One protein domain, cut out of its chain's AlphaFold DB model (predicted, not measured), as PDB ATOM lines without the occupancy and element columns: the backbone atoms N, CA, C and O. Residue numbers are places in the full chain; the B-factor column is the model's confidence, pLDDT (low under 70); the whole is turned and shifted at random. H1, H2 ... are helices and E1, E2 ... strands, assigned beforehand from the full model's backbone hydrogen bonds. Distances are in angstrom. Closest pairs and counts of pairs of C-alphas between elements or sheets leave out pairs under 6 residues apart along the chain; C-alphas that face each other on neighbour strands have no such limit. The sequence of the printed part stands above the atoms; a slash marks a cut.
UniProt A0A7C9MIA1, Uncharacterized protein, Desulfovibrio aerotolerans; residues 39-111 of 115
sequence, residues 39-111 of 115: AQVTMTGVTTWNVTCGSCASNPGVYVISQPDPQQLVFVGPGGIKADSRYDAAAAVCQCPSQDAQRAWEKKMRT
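What this domain is: This is residues 39 to 111 of the 115 residues of an uncharacterized protein of Desulfovibrio aerotolerans (UniProt A0A7C9MIA1). A small antiparallel sheet of three strands, E1, E2 and E3, has the short helix H1 packed over one face, and a second helix, H2, leads away from this body, with residues 101 to 111 sticking out as an arm. Between E3 and H1 a long stretch with no named element, residues 67 to 85, folds back on itself with a short antiparallel pairing of residues 75 to 76 with 82 to 83. The printed part has 73 residues, with three named strands and two named helices in the order E1, E2, E3, H1, H2; the sheet's order is E1, E2, E3, and the class is mixed, helices and strands. The whole is compact, with a radius of gyration of the C-alphas of 12.9 A, and spans 37 by 28 by 20 A.

How they stand to each other: E1, residues 39 to 45, E2, residues 48 to 53, and E3, residues 61 to 66, form a meander, each strand the antiparallel neighbour of the one before. E1 and E2 form a hairpin with 161 degrees between their directions; N 42 and O 50 are within hydrogen-bond range at 2.8 A. E2 and E3 form a second hairpin, at 152 degrees; N 51 and O 63 are within range at 2.7 A. H1, residues 86 to 93, is on the sheet at a height over the sheet of 8.6 A. It lies over E2 and runs slantwise to the strands, at 50 degrees to E2 on the local plane; the closest C-alphas of H1 and E2 are those of Ala 90 and Val 51, 6.0 A apart. H2, residues 97 to 111, is not on the sheet and is apart from its three strands. H1 and H2 are close but not clearly touching, at a steep tilt of 55 degrees, opposite ways; their closest C-alphas, those of Ala 91 and Gln 99, are 7.6 A apart. In H1 every O i to N i+4 pair is within hydrogen-bond range, and in H2 10 of 11 are.

Where its parts are: E1 begins at C-alpha 39, (19.496, -51.293, 14.338), and is 19.0 A long; E2 is 15.9 A and E3 16.7 A. H1 is 10.4 A long and begins at C-alpha 86, (7.704, -45.445, 17.855). H2 is 21.5 A long and ends at C-alpha 111, (-2.469, -68.983, 22.185).

The domain as a whole: The two C-alphas farthest apart, those of Gly 45 and Thr 111, are 39.7 A apart. The printed part has no cut. The link from E3 to H1, 19 residues, is long. The mean pLDDT of the printed part is 84.7; residues 97 to 111 are under 70.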
ATOM      1  N   ALA A  39      18.158 -51.273  13.746       86.81
ATOM      2  CA  ALA A  39      19.496 -51.293  14.338       86.81
ATOM      3  C   ALA A  39      19.719 -50.137  15.317       86.81
ATOM      4  O   ALA A  39      20.496 -50.263  16.257       86.81
ATOM      5  N   GLN A  40      19.071 -48.996  15.070       89.06
ATOM      6  CA  GLN A  40      19.165 -47.820  15.926       89.06
ATOM      7  C   GLN A  40      17.977 -46.890  15.681       89.06
ATOM      8  O   GLN A  40      17.551 -46.709  14.540       89.06
ATOM      9  N   VAL A  41      17.488 -46.225  16.728       88.50
ATOM     10  CA  VAL A  41      16.548 -45.102  16.601       88.50
ATOM     11  C   VAL A  41      17.080 -43.905  17.373       88.50
ATOM     12  O   VAL A  41      17.288 -43.972  18.579       88.50
ATOM     13  N   THR A  42      17.291 -42.791  16.674       92.00
ATOM     14  CA  THR A  42      17.891 -41.575  17.239       92.00
ATOM     15  C   THR A  42      16.930 -40.406  17.112       92.00
ATOM     16  O   THR A  42      16.428 -40.142  16.024       92.00
ATOM     17  N   MET A  43      16.686 -39.682  18.205       91.81
ATOM     18  CA  MET A  43      15.952 -38.413  18.150       91.81
ATOM     19  C   MET A  43      16.727 -37.379  17.337       91.81
ATOM     20  O   MET A  43      17.882 -37.094  17.638       91.81
ATOM     21  N   THR A  44      16.070 -36.793  16.340       92.69
ATOM     22  CA  THR A  44      16.610 -35.688  15.528       92.69
ATOM     23  C   THR A  44      15.898 -34.365  15.783       92.69
ATOM     24  O   THR A  44      16.392 -33.312  15.394       92.69
ATOM     25  N   GLY A  45      14.740 -34.407  16.440       88.56
ATOM     26  CA  GLY A  45      13.949 -33.243  16.818       88.56
ATOM     27  C   GLY A  45      12.940 -33.600  17.906       88.56
ATOM     28  O   GLY A  45      12.894 -34.737  18.374       88.56
ATOM     29  N   VAL A  46      12.118 -32.624  18.306       86.12
ATOM     30  CA  VAL A  46      11.139 -32.785  19.402       86.12
ATOM     31  C   VAL A  46      10.156 -33.925  19.120       86.12
ATOM     32  O   VAL A  46       9.795 -34.671  20.023       86.12
ATOM     33  N   THR A  47       9.766 -34.088  17.855       92.06
ATOM     34  CA  THR A  47       8.791 -35.087  17.404       92.06
ATOM     35  C   THR A  47       9.299 -35.909  16.221       92.06
ATOM     36  O   THR A  47       8.495 -36.454  15.469       92.06
ATOM     37  N   THR A  48      10.616 -35.977  16.003       94.56
ATOM     38  CA  THR A  48      11.205 -36.676  14.851       94.56
ATOM     39  C   THR A  48      12.364 -37.573  15.256       94.56
ATOM     40  O   THR A  48      13.159 -37.245  16.145       94.56
ATOM     41  N   TRP A  49      12.467 -38.709  14.572       94.81
ATOM     42  CA  TRP A  49      13.491 -39.715  14.807       94.81
ATOM     43  C   TRP A  49      14.046 -40.250  13.493       94.81
ATOM     44  O   TRP A  49      13.286 -40.577  12.583       94.81
ATOM     45  N   ASN A  50      15.363 -40.428  13.447       96.00
ATOM     46  CA  ASN A  50      16.027 -41.244  12.442       96.00
ATOM     47  C   ASN A  50      16.020 -42.705  12.890       96.00
ATOM     48  O   ASN A  50      16.576 -43.049  13.933       96.00
ATOM     49  N   VAL A  51      15.420 -43.556  12.072       94.06
ATOM     50  CA  VAL A  51      15.421 -45.010  12.185       94.06
ATOM     51  C   VAL A  51      16.485 -45.553  11.247       94.06
ATOM     52  O   VAL A  51      16.398 -45.372  10.036       94.06
ATOM     53  N   THR A  52      17.488 -46.221  11.805       94.00
ATOM     54  CA  THR A  52      18.505 -46.941  11.041       94.00
ATOM     55  C   THR A  52      18.070 -48.390  10.908       94.00
ATOM     56  O   THR A  52      17.995 -49.122  11.898       94.00
ATOM     57  N   CYS A  53      17.787 -48.794   9.679       92.12
ATOM     58  CA  CYS A  53      17.472 -50.159   9.305       92.12
ATOM     59  C   CYS A  53      18.767 -50.901   8.971       92.12
ATOM     60  O   CYS A  53      19.513 -50.502   8.074       92.12
ATOM     61  N   GLY A  54      19.041 -51.956   9.733       89.25
ATOM     62  CA  GLY A  54      20.199 -52.823   9.579       89.25
ATOM     63  C   GLY A  54      20.076 -53.775   8.391       89.25
ATOM     64  O   GLY A  54      19.106 -53.766   7.637       89.25
ATOM     65  N   SER A  55      21.075 -54.638   8.229       87.44
ATOM     66  CA  SER A  55      21.185 -55.538   7.076       87.44
ATOM     67  C   SER A  55      20.106 -56.623   7.002       87.44
ATOM     68  O   SER A  55      19.958 -57.242   5.955       87.44
ATOM     69  N   CYS A  56      19.370 -56.886   8.087       84.25
ATOM     70  CA  CYS A  56      18.251 -57.834   8.070       84.25
ATOM     71  C   CYS A  56      16.949 -57.240   7.511       84.25
ATOM     72  O   CYS A  56      15.996 -57.987   7.293       84.25
ATOM     73  N   ALA A  57      16.872 -55.919   7.338       87.69
ATOM     74  CA  ALA A  57      15.742 -55.265   6.689       87.69
ATOM     75  C   ALA A  57      15.718 -55.606   5.193       87.69
ATOM     76  O   ALA A  57      16.773 -55.678   4.563       87.69
ATOM     77  N   SER A  58      14.531 -55.738   4.585       86.75
ATOM     78  CA  SER A  58      14.439 -55.784   3.113       86.75
ATOM     79  C   SER A  58      14.777 -54.438   2.464       86.75
ATOM     80  O   SER A  58      15.018 -54.374   1.260       86.75
ATOM     81  N   ASN A  59      14.842 -53.374   3.265       90.88
ATOM     82  CA  ASN A  59      15.239 -52.030   2.876       90.88
ATOM     83  C   ASN A  59      16.232 -51.417   3.893       90.88
ATOM     84  O   ASN A  59      15.857 -50.580   4.715       90.88
ATOM     85  N   PRO A  60      17.516 -51.815   3.872       91.38
ATOM     86  CA  PRO A  60      18.529 -51.198   4.724       91.38
ATOM     87  C   PRO A  60      18.699 -49.709   4.394       91.38
ATOM     88  O   PRO A  60      18.650 -49.313   3.228       91.38
ATOM     89  N   GLY A  61      18.934 -48.877   5.408       93.50
ATOM     90  CA  GLY A  61      19.062 -47.431   5.224       93.50
ATOM     91  C   GLY A  61      18.645 -46.627   6.447       93.50
ATOM     92  O   GLY A  61      18.384 -47.182   7.510       93.50
ATOM     93  N   VAL A  62      18.584 -45.305   6.296       95.38
ATOM     94  CA  VAL A  62      18.098 -44.396   7.342       95.38
ATOM     95  C   VAL A  62      16.812 -43.740   6.872       95.38
ATOM     96  O   VAL A  62      16.757 -43.173   5.782       95.38
ATOM     97  N   TYR A  63      15.789 -43.796   7.714       96.06
ATOM     98  CA  TYR A  63      14.460 -43.279   7.426       96.06
ATOM     99  C   TYR A  63      13.966 -42.415   8.574       96.06
ATOM    100  O   TYR A  63      14.318 -42.638   9.728       96.06
ATOM    101  N   VAL A  64      13.120 -41.440   8.265       95.94
ATOM    102  CA  VAL A  64      12.562 -40.542   9.275       95.94
ATOM    103  C   VAL A  64      11.179 -41.027   9.680       95.94
ATOM    104  O   VAL A  64      10.333 -41.276   8.823       95.94
ATOM    105  N   ILE A  65      10.936 -41.101  10.983       95.88
ATOM    106  CA  ILE A  65       9.586 -41.175  11.542       95.88
ATOM    107  C   ILE A  65       9.305 -39.919  12.356       95.88
ATOM    108  O   ILE A  65      10.221 -39.284  12.887       95.88
ATOM    109  N   SER A  66       8.036 -39.555  12.469       96.00
ATOM    110  CA  SER A  66       7.599 -38.397  13.238       96.00
ATOM    111  C   SER A  66       6.342 -38.677  14.048       96.00
ATOM    112  O   SER A  66       5.636 -39.651  13.811       96.00
ATOM    113  N   GLN A  67       6.065 -37.820  15.023       96.12
ATOM    114  CA  GLN A  67       4.836 -37.810  15.809       96.12
ATOM    115  C   GLN A  67       4.165 -36.451  15.573       96.12
ATOM    116  O   GLN A  67       4.535 -35.471  16.219       96.12
ATOM    117  N   PRO A  68       3.243 -36.345  14.601       92.12
ATOM    118  CA  PRO A  68       2.687 -35.055  14.193       92.12
ATOM    119  C   PRO A  68       1.989 -34.302  15.329       92.12
ATOM    120  O   PRO A  68       2.095 -33.082  15.408       92.12
ATOM    121  N   ASP A  69       1.312 -35.039  16.209       91.25
ATOM    122  CA  ASP A  69       0.676 -34.513  17.411       91.25
ATOM    123  C   ASP A  69       1.273 -35.215  18.643       91.25
ATOM    124  O   ASP A  69       1.047 -36.413  18.818       91.25
ATOM    125  N   PRO A  70       2.030 -34.516  19.508       86.81
ATOM    126  CA  PRO A  70       2.623 -35.117  20.701       86.81
ATOM    127  C   PRO A  70       1.586 -35.570  21.740       86.81
ATOM    128  O   PRO A  70       1.927 -36.365  22.616       86.81
ATOM    129  N   GLN A  71       0.336 -35.095  21.659       91.75
ATOM    130  CA  GLN A  71      -0.757 -35.550  22.527       91.75
ATOM    131  C   GLN A  71      -1.373 -36.873  22.057       91.75
ATOM    132  O   GLN A  71      -2.099 -37.515  22.815       91.75
ATOM    133  N   GLN A  72      -1.070 -37.306  20.832       89.69
ATOM    134  CA  GLN A  72      -1.537 -38.566  20.269       89.69
ATOM    135  C   GLN A  72      -0.368 -39.530  20.111       89.69
ATOM    136  O   GLN A  72       0.687 -39.171  19.598       89.69
ATOM    137  N   LEU A  73      -0.555 -40.796  20.473       89.06
ATOM    138  CA  LEU A  73       0.461 -41.834  20.276       89.06
ATOM    139  C   LEU A  73       0.503 -42.333  18.822       89.06
ATOM    140  O   LEU A  73       0.630 -43.521  18.583       89.06
ATOM    141  N   VAL A  74       0.386 -41.435  17.840       92.56
ATOM    142  CA  VAL A  74       0.409 -41.781  16.415       92.56
ATOM    143  C   VAL A  74       1.752 -41.387  15.820       92.56
ATOM    144  O   VAL A  74       2.086 -40.206  15.709       92.56
ATOM    145  N   PHE A  75       2.506 -42.393  15.395       93.44
ATOM    146  CA  PHE A  75       3.803 -42.242  14.752       93.44
ATOM    147  C   PHE A  75       3.665 -42.496  13.256       93.44
ATOM    148  O   PHE A  75       3.062 -43.485  12.837       93.44
ATOM    149  N   VAL A  76       4.220 -41.597  12.448       95.75
ATOM    150  CA  VAL A  76       4.114 -41.601  10.990       95.75
ATOM    151  C   VAL A  76       5.486 -41.821  10.370       95.75
ATOM    152  O   VAL A  76       6.455 -41.166  10.748       95.75
ATOM    153  N   GLY A  77       5.565 -42.739   9.411       93.19
ATOM    154  CA  GLY A  77       6.764 -43.012   8.618       93.19
ATOM    155  C   GLY A  77       6.579 -42.707   7.126       93.19
ATOM    156  O   GLY A  77       5.487 -42.318   6.693       93.19
ATOM    157  N   PRO A  78       7.629 -42.890   6.308       91.75
ATOM    158  CA  PRO A  78       7.548 -42.778   4.854       91.75
ATOM    159  C   PRO A  78       6.444 -43.666   4.266       91.75
ATOM    160  O   PRO A  78       6.116 -44.724   4.801       91.75
ATOM    161  N   GLY A  79       5.852 -43.228   3.152       89.31
ATOM    162  CA  GLY A  79       4.805 -43.990   2.461       89.31
ATOM    163  C   GLY A  79       3.460 -44.052   3.193       89.31
ATOM    164  O   GLY A  79       2.605 -44.844   2.812       89.31
ATOM    165  N   GLY A  80       3.251 -43.233   4.231       87.88
ATOM    166  CA  GLY A  80       1.985 -43.178   4.966       87.88
ATOM    167  C   GLY A  80       1.831 -44.251   6.044       87.88
ATOM    168  O   GLY A  80       0.719 -44.466   6.524       87.88
ATOM    169  N   ILE A  81       2.930 -44.905   6.442       90.75
ATOM    170  CA  ILE A  81       2.956 -45.823   7.587       90.75
ATOM    171  C   ILE A  81       2.449 -45.084   8.826       90.75
ATOM    172  O   ILE A  81       2.905 -43.978   9.110       90.75
ATOM    173  N   LYS A  82       1.531 -45.710   9.566       93.06
ATOM    174  CA  LYS A  82       1.038 -45.239  10.862       93.06
ATOM    175  C   LYS A  82       1.155 -46.362  11.880       93.06
ATOM    176  O   LYS A  82       0.803 -47.497  11.565       93.06
ATOM    177  N   ALA A  83       1.627 -46.042  13.076       88.81
ATOM    178  CA  ALA A  83       1.693 -46.988  14.176       88.81
ATOM    179  C   ALA A  83       1.451 -46.303  15.520       88.81
ATOM    180  O   ALA A  83       1.707 -45.108  15.669       88.81
ATOM    181  N   ASP A  84       1.023 -47.093  16.498       88.81
ATOM    182  CA  ASP A  84       0.655 -46.604  17.832       88.81
ATOM    183  C   ASP A  84       1.863 -46.508  18.785       88.81
ATOM    184  O   ASP A  84       1.761 -46.112  19.947       88.81
ATOM    185  N   SER A  85       3.044 -46.891  18.295       86.50
ATOM    186  CA  SER A  85       4.304 -46.763  19.009       86.50
ATOM    187  C   SER A  85       5.447 -46.423  18.055       86.50
ATOM    188  O   SER A  85       5.452 -46.782  16.873       86.50
ATOM    189  N   ARG A  86       6.475 -45.759  18.594       87.44
ATOM    190  CA  ARG A  86       7.704 -45.445  17.855       87.44
ATOM    191  C   ARG A  86       8.406 -46.706  17.350       87.44
ATOM    192  O   ARG A  86       8.988 -46.691  16.271       87.44
ATOM    193  N   TYR A  87       8.374 -47.780  18.139       84.38
ATOM    194  CA  TYR A  87       8.986 -49.057  17.776       84.38
ATOM    195  C   TYR A  87       8.257 -49.745  16.630       84.38
ATOM    196  O   TYR A  87       8.901 -50.176  15.676       84.38
ATOM    197  N   ASP A  88       6.929 -49.767  16.661       86.12
ATOM    198  CA  ASP A  88       6.149 -50.365  15.580       86.12
ATOM    199  C   ASP A  88       6.289 -49.572  14.279       86.12
ATOM    200  O   ASP A  88       6.420 -50.174  13.214       86.12
ATOM    201  N   ALA A  89       6.364 -48.238  14.363       89.88
ATOM    202  CA  ALA A  89       6.685 -47.400  13.210       89.88
ATOM    203  C   ALA A  89       8.081 -47.725  12.658       89.88
ATOM    204  O   ALA A  89       8.225 -47.928  11.456       89.88
ATOM    205  N   ALA A  90       9.100 -47.830  13.517       90.12
ATOM    206  CA  ALA A  90      10.459 -48.175  13.103       90.12
ATOM    207  C   ALA A  90      10.540 -49.567  12.451       90.12
ATOM    208  O   ALA A  90      11.136 -49.715  11.387       90.12
ATOM    209  N   ALA A  91       9.894 -50.576  13.039       87.38
ATOM    210  CA  ALA A  91       9.868 -51.934  12.503       87.38
ATOM    211  C   ALA A  91       9.123 -52.024  11.160       87.38
ATOM    212  O   ALA A  91       9.573 -52.731  10.258       87.38
ATOM    213  N   ALA A  92       8.013 -51.291  11.012       88.62
ATOM    214  CA  ALA A  92       7.272 -51.210   9.755       88.62
ATOM    215  C   ALA A  92       8.081 -50.494   8.665       88.62
ATOM    216  O   ALA A  92       8.116 -50.943   7.520       88.62
ATOM    217  N   VAL A  93       8.777 -49.413   9.027       92.38
ATOM    218  CA  VAL A  93       9.655 -48.673   8.115       92.38
ATOM    219  C   VAL A  93      10.834 -49.522   7.656       92.38
ATOM    220  O   VAL A  93      11.156 -49.489   6.475       92.38
ATOM    221  N   CYS A  94      11.433 -50.320   8.543       90.75
ATOM    222  CA  CYS A  94      12.517 -51.245   8.202       90.75
ATOM    223  C   CYS A  94      12.050 -52.561   7.566       90.75
ATOM    224  O   CYS A  94      12.868 -53.463   7.396       90.75
ATOM    225  N   GLN A  95      10.752 -52.698   7.261       88.50
ATOM    226  CA  GLN A  95      10.157 -53.868   6.604       88.50
ATOM    227  C   GLN A  95      10.697 -55.194   7.158       88.50
ATOM    228  O   GLN A  95      11.144 -56.058   6.411       88.50
ATOM    229  N   CYS A  96      10.734 -55.326   8.485       78.00
ATOM    230  CA  CYS A  96      11.492 -56.381   9.146       78.00
ATOM    231  C   CYS A  96      10.885 -57.781   8.968       78.00
ATOM    232  O   CYS A  96       9.954 -58.115   9.704       78.00
ATOM    233  N   PRO A  97      11.460 -58.670   8.132       65.69
ATOM    234  CA  PRO A  97      10.903 -60.010   7.942       65.69
ATOM    235  C   PRO A  97      11.078 -60.891   9.194       65.69
ATOM    236  O   PRO A  97      10.273 -61.784   9.456       65.69
ATOM    237  N   SER A  98      12.104 -60.629  10.016       57.09
ATOM    238  CA  SER A  98      12.374 -61.380  11.251       57.09
ATOM    239  C   SER A  98      11.355 -61.106  12.362       57.09
ATOM    240  O   SER A  98      11.076 -61.990  13.171       57.09
ATOM    241  N   GLN A  99      10.764 -59.907  12.386       62.53
ATOM    242  CA  GLN A  99       9.740 -59.526  13.361       62.53
ATOM    243  C   GLN A  99       8.395 -60.187  13.058       62.53
ATOM    244  O   GLN A  99       7.645 -60.461  13.989       62.53
ATOM    245  N   ASP A 100       8.102 -60.514  11.799       62.62
ATOM    246  CA  ASP A 100       6.898 -61.272  11.453       62.62
ATOM    247  C   ASP A 100       6.979 -62.709  11.965       62.62
ATOM    248  O   ASP A 100       6.031 -63.202  12.574       62.62
ATOM    249  N   ALA A 101       8.130 -63.369  11.796       59.28
ATOM    250  CA  ALA A 101       8.352 -64.709  12.334       59.28
ATOM    251  C   ALA A 101       8.336 -64.717  13.873       59.28
ATOM    252  O   ALA A 101       7.717 -65.597  14.476       59.28
ATOM    253  N   GLN A 102       8.957 -63.717  14.507       62.41
ATOM    254  CA  GLN A 102       8.980 -63.587  15.961       62.41
ATOM    255  C   GLN A 102       7.601 -63.237  16.534       62.41
ATOM    256  O   GLN A 102       7.136 -63.936  17.426       62.41
ATOM    257  N   ARG A 103       6.870 -62.266  15.970       64.06
ATOM    258  CA  ARG A 103       5.475 -61.979  16.355       64.06
ATOM    259  C   ARG A 103       4.550 -63.159  16.077       64.06
ATOM    260  O   ARG A 103       3.633 -63.401  16.856       64.06
ATOM    261  N   ALA A 104       4.761 -63.911  14.996       65.44
ATOM    262  CA  ALA A 104       3.999 -65.129  14.726       65.44
ATOM    263  C   ALA A 104       4.287 -66.212  15.774       65.44
ATOM    264  O   ALA A 104       3.360 -66.899  16.207       65.44
ATOM    265  N   TRP A 105       5.540 -66.351  16.209       63.09
ATOM    266  CA  TRP A 105       5.918 -67.247  17.299       63.09
ATOM    267  C   TRP A 105       5.343 -66.783  18.647       63.09
ATOM    268  O   TRP A 105       4.679 -67.569  19.315       63.09
ATOM    269  N   GLU A 106       5.472 -65.505  19.004       62.16
ATOM    270  CA  GLU A 106       4.892 -64.924  20.223       62.16
ATOM    271  C   GLU A 106       3.362 -65.054  20.240       62.16
ATOM    272  O   GLU A 106       2.774 -65.410  21.261       62.16
ATOM    273  N   LYS A 107       2.698 -64.837  19.097       63.41
ATOM    274  CA  LYS A 107       1.253 -65.054  18.934       63.41
ATOM    275  C   LYS A 107       0.883 -66.524  19.126       63.41
ATOM    276  O   LYS A 107      -0.109 -66.804  19.795       63.41
ATOM    277  N   LYS A 108       1.670 -67.460  18.582       61.94
ATOM    278  CA  LYS A 108       1.484 -68.897  18.833       61.94
ATOM    279  C   LYS A 108       1.614 -69.207  20.324       61.94
ATOM    280  O   LYS A 108       0.681 -69.768  20.880       61.94
ATOM    281  N   MET A 109       2.689 -68.775  20.984       62.22
ATOM    282  CA  MET A 109       2.913 -69.009  22.419       62.22
ATOM    283  C   MET A 109       1.787 -68.433  23.289       62.22
ATOM    284  O   MET A 109       1.280 -69.123  24.166       62.22
ATOM    285  N   ARG A 110       1.299 -67.224  22.979       56.66
ATOM    286  CA  ARG A 110       0.165 -66.600  23.688       56.66
ATOM    287  C   ARG A 110      -1.159 -67.351  23.500       56.66
ATOM    288  O   ARG A 110      -2.049 -67.231  24.330       56.66
ATOM    289  N   THR A 111      -1.299 -68.116  22.416       56.44
ATOM    290  CA  THR A 111      -2.469 -68.983  22.185       56.44
ATOM    291  C   THR A 111      -2.374 -70.282  22.998       56.44
ATOM    292  O   THR A 111      -3.401 -70.879  23.299       56.44
TER     293      THR A 111